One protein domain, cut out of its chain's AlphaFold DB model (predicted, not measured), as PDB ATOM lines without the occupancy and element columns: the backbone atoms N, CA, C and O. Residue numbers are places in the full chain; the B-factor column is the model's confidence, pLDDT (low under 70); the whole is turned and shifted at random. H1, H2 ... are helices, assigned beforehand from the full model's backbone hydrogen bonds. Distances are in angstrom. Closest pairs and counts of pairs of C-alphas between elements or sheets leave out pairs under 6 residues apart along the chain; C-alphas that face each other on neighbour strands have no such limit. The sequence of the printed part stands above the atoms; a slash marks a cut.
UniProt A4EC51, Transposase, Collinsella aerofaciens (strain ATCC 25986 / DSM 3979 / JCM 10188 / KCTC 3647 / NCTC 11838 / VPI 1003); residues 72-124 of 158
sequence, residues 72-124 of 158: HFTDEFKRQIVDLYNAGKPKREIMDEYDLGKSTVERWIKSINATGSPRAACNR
ATOM      1  N   HIS A  72      27.085  30.481 103.086       77.81
ATOM      2  CA  HIS A  72      26.706  30.780 104.462       77.81
ATOM      3  C   HIS A  72      27.953  30.866 105.339       77.81
ATOM      4  O   HIS A  72      28.767  29.951 105.371       77.81
ATOM      5  N   PHE A  73      28.081  31.977 106.059       84.06
ATOM      6  CA  PHE A  73      29.160  32.206 107.014       84.06
ATOM      7  C   PHE A  73      28.573  32.359 108.412       84.06
ATOM      8  O   PHE A  73      27.517  32.994 108.565       84.06
ATOM      9  N   THR A  74      29.262  31.816 109.414       88.19
ATOM     10  CA  THR A  74      28.875  31.976 110.818       88.19
ATOM     11  C   THR A  74      29.045  33.426 111.267       88.19
ATOM     12  O   THR A  74      29.750  34.220 110.635       88.19
ATOM     13  N   ASP A  75      28.338  33.811 112.325       84.62
ATOM     14  CA  ASP A  75      28.379  35.189 112.813       84.62
ATOM     15  C   ASP A  75      29.709  35.490 113.530       84.62
ATOM     16  O   ASP A  75      30.181  36.627 113.449       84.62
ATOM     17  N   GLU A  76      30.366  34.488 114.133       86.25
ATOM     18  CA  GLU A  76      31.712  34.639 114.712       86.25
ATOM     19  C   GLU A  76      32.758  34.900 113.627       86.25
ATOM     20  O   GLU A  76      33.557  35.825 113.755       86.25
ATOM     21  N   PHE A  77      32.703  34.151 112.520       89.25
ATOM     22  CA  PHE A  77      33.642  34.318 111.412       89.25
ATOM     23  C   PHE A  77      33.566  35.731 110.821       89.25
ATOM     24  O   PHE A  77      34.581  36.378 110.579       89.25
ATOM     25  N   LYS A  78      32.352  36.268 110.651       89.62
ATOM     26  CA  LYS A  78      32.162  37.639 110.151       89.62
ATOM     27  C   LYS A  78      32.773  38.682 111.082       89.62
ATOM     28  O   LYS A  78      33.330  39.658 110.591       89.62
ATOM     29  N   ARG A  79      32.655  38.488 112.402       88.75
ATOM     30  CA  ARG A  79      33.263  39.375 113.406       88.75
ATOM     31  C   ARG A  79      34.780  39.313 113.338       88.75
ATOM     32  O   ARG A  79      35.394  40.352 113.161       88.75
ATOM     33  N   GLN A  80      35.351  38.110 113.314       90.81
ATOM     34  CA  GLN A  80      36.796  37.913 113.196       90.81
ATOM     35  C   GLN A  80      37.379  38.613 111.959       90.81
ATOM     36  O   GLN A  80      38.407  39.275 112.047       90.81
ATOM     37  N   ILE A  81      36.709  38.519 110.808       91.12
ATOM     38  CA  ILE A  81      37.142  39.198 109.578       91.12
ATOM     39  C   ILE A  81      37.127  40.726 109.729       91.12
ATOM     40  O   ILE A  81      38.033  41.406 109.245       91.12
ATOM     41  N   VAL A  82      36.115  41.282 110.398       89.31
ATOM     42  CA  VAL A  82      36.045  42.728 110.658       89.31
ATOM     43  C   VAL A  82      37.071  43.158 111.709       89.31
ATOM     44  O   VAL A  82      37.682  44.210 111.548       89.31
ATOM     45  N   ASP A  83      37.336  42.334 112.720       91.06
ATOM     46  CA  ASP A  83      38.369  42.590 113.727       91.06
ATOM     47  C   ASP A  83      39.766  42.610 113.093       91.06
ATOM     48  O   ASP A  83      40.553  43.509 113.375       91.06
ATOM     49  N   LEU A  84      40.053  41.691 112.161       91.19
ATOM     50  CA  LEU A  84      41.295  41.691 111.377       91.19
ATOM     51  C   LEU A  84      41.456  42.971 110.547       91.19
ATOM     52  O   LEU A  84      42.557  43.514 110.454       91.19
ATOM     53  N   TYR A  85      40.365  43.468 109.965       90.56
ATOM     54  CA  TYR A  85      40.365  44.736 109.241       90.56
ATOM     55  C   TYR A  85      40.616  45.928 110.179       90.56
ATOM     56  O   TYR A  85      41.441  46.788 109.879       90.56
ATOM     57  N   ASN A  86      39.959  45.958 111.342       87.75
ATOM     58  CA  ASN A  86      40.144  47.004 112.352       87.75
ATOM     59  C   ASN A  86      41.549  46.966 112.987       87.75
ATOM     60  O   ASN A  86      42.072  48.007 113.375       87.75
ATOM     61  N   ALA A  87      42.186  45.793 113.030       89.50
ATOM     62  CA  ALA A  87      43.581  45.612 113.434       89.50
ATOM     63  C   ALA A  87      44.599  46.123 112.391       89.50
ATOM     64  O   ALA A  87      45.803  46.068 112.632       89.50
ATOM     65  N   GLY A  88      44.137  46.626 111.238       89.00
ATOM     66  CA  GLY A  88      44.973  47.277 110.229       89.00
ATOM     67  C   GLY A  88      45.404  46.384 109.066       89.00
ATOM     68  O   GLY A  88      46.178  46.840 108.225       89.00
ATOM     69  N   LYS A  89      44.907  45.140 108.962       88.56
ATOM     70  CA  LYS A  89      45.171  44.320 107.770       88.56
ATOM     71  C   LYS A  89      44.454  44.908 106.548       88.56
ATOM     72  O   LYS A  89      43.255  45.203 106.619       88.56
ATOM     73  N   PRO A  90      45.136  45.054 105.398       88.94
ATOM     74  CA  PRO A  90      44.517  45.621 104.214       88.94
ATOM     75  C   PRO A  90      43.455  44.669 103.660       88.94
ATOM     76  O   PRO A  90      43.636  43.456 103.564       88.94
ATOM     77  N   LYS A  91      42.334  45.246 103.217       88.06
ATOM     78  CA  LYS A  91      41.176  44.499 102.709       88.06
ATOM     79  C   LYS A  91      41.536  43.493 101.609       88.06
ATOM     80  O   LYS A  91      40.930  42.431 101.538       88.06
ATOM     81  N   ARG A  92      42.493  43.845 100.745       86.56
ATOM     82  CA  ARG A  92      42.935  42.999  99.632       86.56
ATOM     83  C   ARG A  92      43.515  41.672 100.129       86.56
ATOM     84  O   ARG A  92      43.098  40.634  99.644       86.56
ATOM     85  N   GLU A  93      44.385  41.707 101.135       87.81
ATOM     86  CA  GLU A  93      44.972  40.489 101.710       87.81
ATOM     87  C   GLU A  93      43.902  39.597 102.345       87.81
ATOM     88  O   GLU A  93      43.893  38.394 102.125       87.81
ATOM     89  N   ILE A  94      42.933  40.191 103.050       88.81
ATOM     90  CA  ILE A  94      41.803  39.452 103.637       88.81
ATOM     91  C   ILE A  94      40.932  38.802 102.546       88.81
ATOM     92  O   ILE A  94      40.404  37.706 102.729       88.81
ATOM     93  N   MET A  95      40.743  39.480 101.412       88.75
ATOM     94  CA  MET A  95      39.988  38.934 100.284       88.75
ATOM     95  C   MET A  95      40.709  37.746  99.646       88.75
ATOM     96  O   MET A  95      40.053  36.745  99.364       88.75
ATOM     97  N   ASP A  96      42.024  37.867  99.454       87.44
ATOM     98  CA  ASP A  96      42.861  36.853  98.814       87.44
ATOM     99  C   ASP A  96      43.040  35.615  99.723       87.44
ATOM    100  O   ASP A  96      42.920  34.488  99.249       87.44
ATOM    101  N   GLU A  97      43.252  35.802 101.033       88.38
ATOM    102  CA  GLU A  97      43.478  34.717 102.010       88.38
ATOM    103  C   GLU A  97      42.216  33.875 102.272       88.38
ATOM    104  O   GLU A  97      42.290  32.653 102.385       88.38
ATOM    105  N   TYR A  98      41.046  34.517 102.346       85.75
ATOM    106  CA  TYR A  98      39.783  33.858 102.713       85.75
ATOM    107  C   TYR A  98      38.821  33.646 101.527       85.75
ATOM    108  O   TYR A  98      37.666  33.269 101.740       85.75
ATOM    109  N   ASP A  99      39.254  33.922 100.289       84.38
ATOM    110  CA  ASP A  99      38.426  33.893  99.065       84.38
ATOM    111  C   ASP A  99      37.072  34.629  99.232       84.38
ATOM    112  O   ASP A  99      35.958  34.172  98.902       84.38
ATOM    113  N   LEU A 100      37.155  35.823  99.820       85.62
ATOM    114  CA  LEU A 100      35.993  36.654 100.105       85.62
ATOM    115  C   LEU A 100      35.766  37.670  98.988       85.62
ATOM    116  O   LEU A 100      36.628  38.467  98.624       85.62
ATOM    117  N   GLY A 101      34.532  37.716  98.486       85.38
ATOM    118  CA  GLY A 101      34.141  38.713  97.493       85.38
ATOM    119  C   GLY A 101      34.186  40.133  98.070       85.38
ATOM    120  O   GLY A 101      33.698  40.372  99.179       85.38
ATOM    121  N   LYS A 102      34.677  41.097  97.279       86.44
ATOM    122  CA  LYS A 102      34.815  42.521  97.653       86.44
ATOM    123  C   LYS A 102      33.580  43.091  98.364       86.44
ATOM    124  O   LYS A 102      33.714  43.724  99.412       86.44
ATOM    125  N   SER A 103      32.398  42.850  97.794       84.62
ATOM    126  CA  SER A 103      31.106  43.338  98.294       84.62
ATOM    127  C   SER A 103      30.676  42.677  99.606       84.62
ATOM    128  O   SER A 103      29.962  43.278 100.403       84.62
ATOM    129  N   THR A 104      31.121  41.442  99.847       87.00
ATOM    130  CA  THR A 104      30.808  40.693 101.070       87.00
ATOM    131  C   THR A 104      31.544  41.310 102.258       87.00
ATOM    132  O   THR A 104      30.914  41.642 103.259       87.00
ATOM    133  N   VAL A 105      32.848  41.560 102.099       87.88
ATOM    134  CA  VAL A 105      33.692  42.173 103.136       87.88
ATOM    135  C   VAL A 105      33.242  43.604 103.448       87.88
ATOM    136  O   VAL A 105      33.046  43.949 104.608       87.88
ATOM    137  N   GLU A 106      32.987  44.422 102.420       87.31
ATOM    138  CA  GLU A 106      32.455  45.790 102.587       87.31
ATOM    139  C   GLU A 106      31.144  45.814 103.379       87.31
ATOM    140  O   GLU A 106      30.962  46.642 104.275       87.31
ATOM    141  N   ARG A 107      30.233  44.881 103.078       87.19
ATOM    142  CA  ARG A 107      28.953  44.774 103.779       87.19
ATOM    143  C   ARG A 107      29.141  44.430 105.254       87.19
ATOM    144  O   ARG A 107      28.437  45.003 106.083       87.19
ATOM    145  N   TRP A 108      30.046  43.510 105.585       90.31
ATOM    146  CA  TRP A 108      30.301  43.117 106.975       90.31
ATOM    147  C   TRP A 108      30.952  44.234 107.779       90.31
ATOM    148  O   TRP A 108      30.457  44.530 108.861       90.31
ATOM    149  N   ILE A 109      31.961  44.915 107.222       86.62
ATOM    150  CA  ILE A 109      32.606  46.070 107.867       86.62
ATOM    151  C   ILE A 109      31.562  47.142 108.181       86.62
ATOM    152  O   ILE A 109      31.447  47.582 109.321       86.62
ATOM    153  N   LYS A 110      30.735  47.517 107.195       86.06
ATOM    154  CA  LYS A 110      29.692  48.532 107.391       86.06
ATOM    155  C   LYS A 110      28.654  48.104 108.433       86.06
ATOM    156  O   LYS A 110      28.267  48.910 109.266       86.06
ATOM    157  N   SER A 111      28.206  46.850 108.387       81.69
ATOM    158  CA  SER A 111      27.215  46.286 109.315       81.69
ATOM    159  C   SER A 111      27.722  46.257 110.757       81.69
ATOM    160  O   SER A 111      27.048  46.718 111.674       81.69
ATOM    161  N   ILE A 112      28.918  45.707 110.962       85.12
ATOM    162  CA  ILE A 112      29.470  45.470 112.295       85.12
ATOM    163  C   ILE A 112      29.966  46.780 112.910       85.12
ATOM    164  O   ILE A 112      29.673  47.024 114.074       85.12
ATOM    165  N   ASN A 113      30.606  47.668 112.144       80.69
ATOM    166  CA  ASN A 113      31.046  48.958 112.686       80.69
ATOM    167  C   ASN A 113      29.870  49.908 112.974       80.69
ATOM    168  O   ASN A 113      29.971  50.737 113.871       80.69
ATOM    169  N   ALA A 114      28.751  49.795 112.247       76.38
ATOM    170  CA  ALA A 114      27.574  50.631 112.498       76.38
ATOM    171  C   ALA A 114      26.687  50.119 113.643       76.38
ATOM    172  O   ALA A 114      26.028  50.919 114.302       76.38
ATOM    173  N   THR A 115      26.593  48.801 113.851       66.88
ATOM    174  CA  THR A 115      25.558  48.220 114.732       66.88
ATOM    175  C   THR A 115      26.074  47.105 115.653       66.88
ATOM    176  O   THR A 115      25.321  46.568 116.460       66.88
ATOM    177  N   GLY A 116      27.348  46.713 115.561       70.12
ATOM    178  CA  GLY A 116      27.944  45.638 116.373       70.12
ATOM    179  C   GLY A 116      27.441  44.227 116.032       70.12
ATOM    180  O   GLY A 116      27.821  43.238 116.667       70.12
ATOM    181  N   SER A 117      26.582  44.102 115.015       70.31
ATOM    182  CA  SER A 117      25.976  42.841 114.598       70.31
ATOM    183  C   SER A 117      26.179  42.601 113.100       70.31
ATOM    184  O   SER A 117      25.969  43.508 112.292       70.31
ATOM    185  N   PRO A 118      26.548  41.375 112.689       63.03
ATOM    186  CA  PRO A 118      26.600  41.000 111.279       63.03
ATOM    187  C   PRO A 118      25.212  40.706 110.682       63.03
ATOM    188  O   PRO A 118      25.090  40.476 109.474       63.03
ATOM    189  N   ARG A 119      24.151  40.666 111.503       65.19
ATOM    190  CA  ARG A 119      22.797  40.342 111.042       65.19
ATOM    191  C   ARG A 119      22.122  41.566 110.440       65.19
ATOM    192  O   ARG A 119      21.841  42.540 111.125       65.19
ATOM    193  N   ALA A 120      21.732  41.449 109.171       59.50
ATOM    194  CA  ALA A 120      21.032  42.506 108.442       59.50
ATOM    195  C   ALA A 120      19.713  42.953 109.102       59.50
ATOM    196  O   ALA A 120      19.322  44.106 108.950       59.50
ATOM    197  N   ALA A 121      19.039  42.062 109.839       56.59
ATOM    198  CA  ALA A 121      17.830  42.396 110.590       56.59
ATOM    199  C   ALA A 121      18.101  43.346 111.770       56.59
ATOM    200  O   ALA A 121      17.233  44.142 112.111       56.59
ATOM    201  N   CYS A 122      19.303  43.296 112.353       52.38
ATOM    202  CA  CYS A 122      19.709  44.178 113.446       52.38
ATOM    203  C   CYS A 122      20.122  45.573 112.952       52.38
ATOM    204  O   CYS A 122      20.097  46.504 113.741       52.38
ATOM    205  N   ASN A 123      20.440  45.735 111.662       56.81
ATOM    206  CA  ASN A 123      20.863  47.013 111.069       56.81
ATOM    207  C   ASN A 123      19.700  47.910 110.622       56.81
ATOM    208  O   ASN A 123      19.932  48.942 109.991       56.81
ATOM    209  N   ARG A 124      18.450  47.491 110.842       60.00
ATOM    210  CA  ARG A 124      17.296  48.334 110.530       60.00
ATOM    211  C   ARG A 124      17.170  49.391 111.607       60.00
ATOM    212  O   ARG A 124      17.127  49.063 112.793       60.00
TER     213      ARG A 124
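AT A GLANCE: This is residues 72 to 124 of the 158 residues of the protein "Transposase" of Collinsella aerofaciens (strain ATCC 25986 / DSM 3979 / JCM 10188 / KCTC 3647 / NCTC 11838 / VPI 1003) (UniProt A4EC51). H3, the longest helix, crosses H1 nearly at a right angle, and short H2 stands at one end of this cross, with the unnamed tail, residues 116 to 124, at the opposite end. The printed part has 53 residues with three named helices, in the order H1, H2, H3, and no named strand: all helix. It is compact, with a radius of gyration of the C-alphas of 10.4 A, and spans 30 by 23 by 18 A.

HOW THE PARTS SIT: H3, residues 102 to 115, touches H1, residues 75 to 86, about perpendicular at 88 degrees; the closest C-alphas, of Val 82 and Ile 109, are 5.5 A apart. H2, residues 91 to 97, only just touches H3, with 3 pairs of C-alphas within 8 A, through residues 102 to 105 of H3 alone; the closest C-alphas are those of Met 95 and Lys 102, 6.8 A, at a steep tilt of 59 degrees, opposite ways. H2 also only just touches H1, with 3 such pairs, through residues 81 to 85 of H1 alone; the closest C-alphas are those of Tyr 85 and Lys 91, 6.6 A, at a steep tilt of 53 degrees, opposite ways. In H1, H2 and H3 every O i to N i+4 pair is within hydrogen-bond range.

IN THESE COORDINATES: H3 measures 20.2 A, ending at C-alpha 115 (25.558, 48.220, 114.732). H1 measures 16.7 A from C-alpha 75 (28.379, 35.189, 112.813), and H2 10.1 A.

THE WHOLE: The C-alphas farthest apart, of Glu 97 and Arg 124, are 30.7 A apart. The printed part has no cut, and both links are tight. Residues 115 and 118 to 124 have pLDDT under 70.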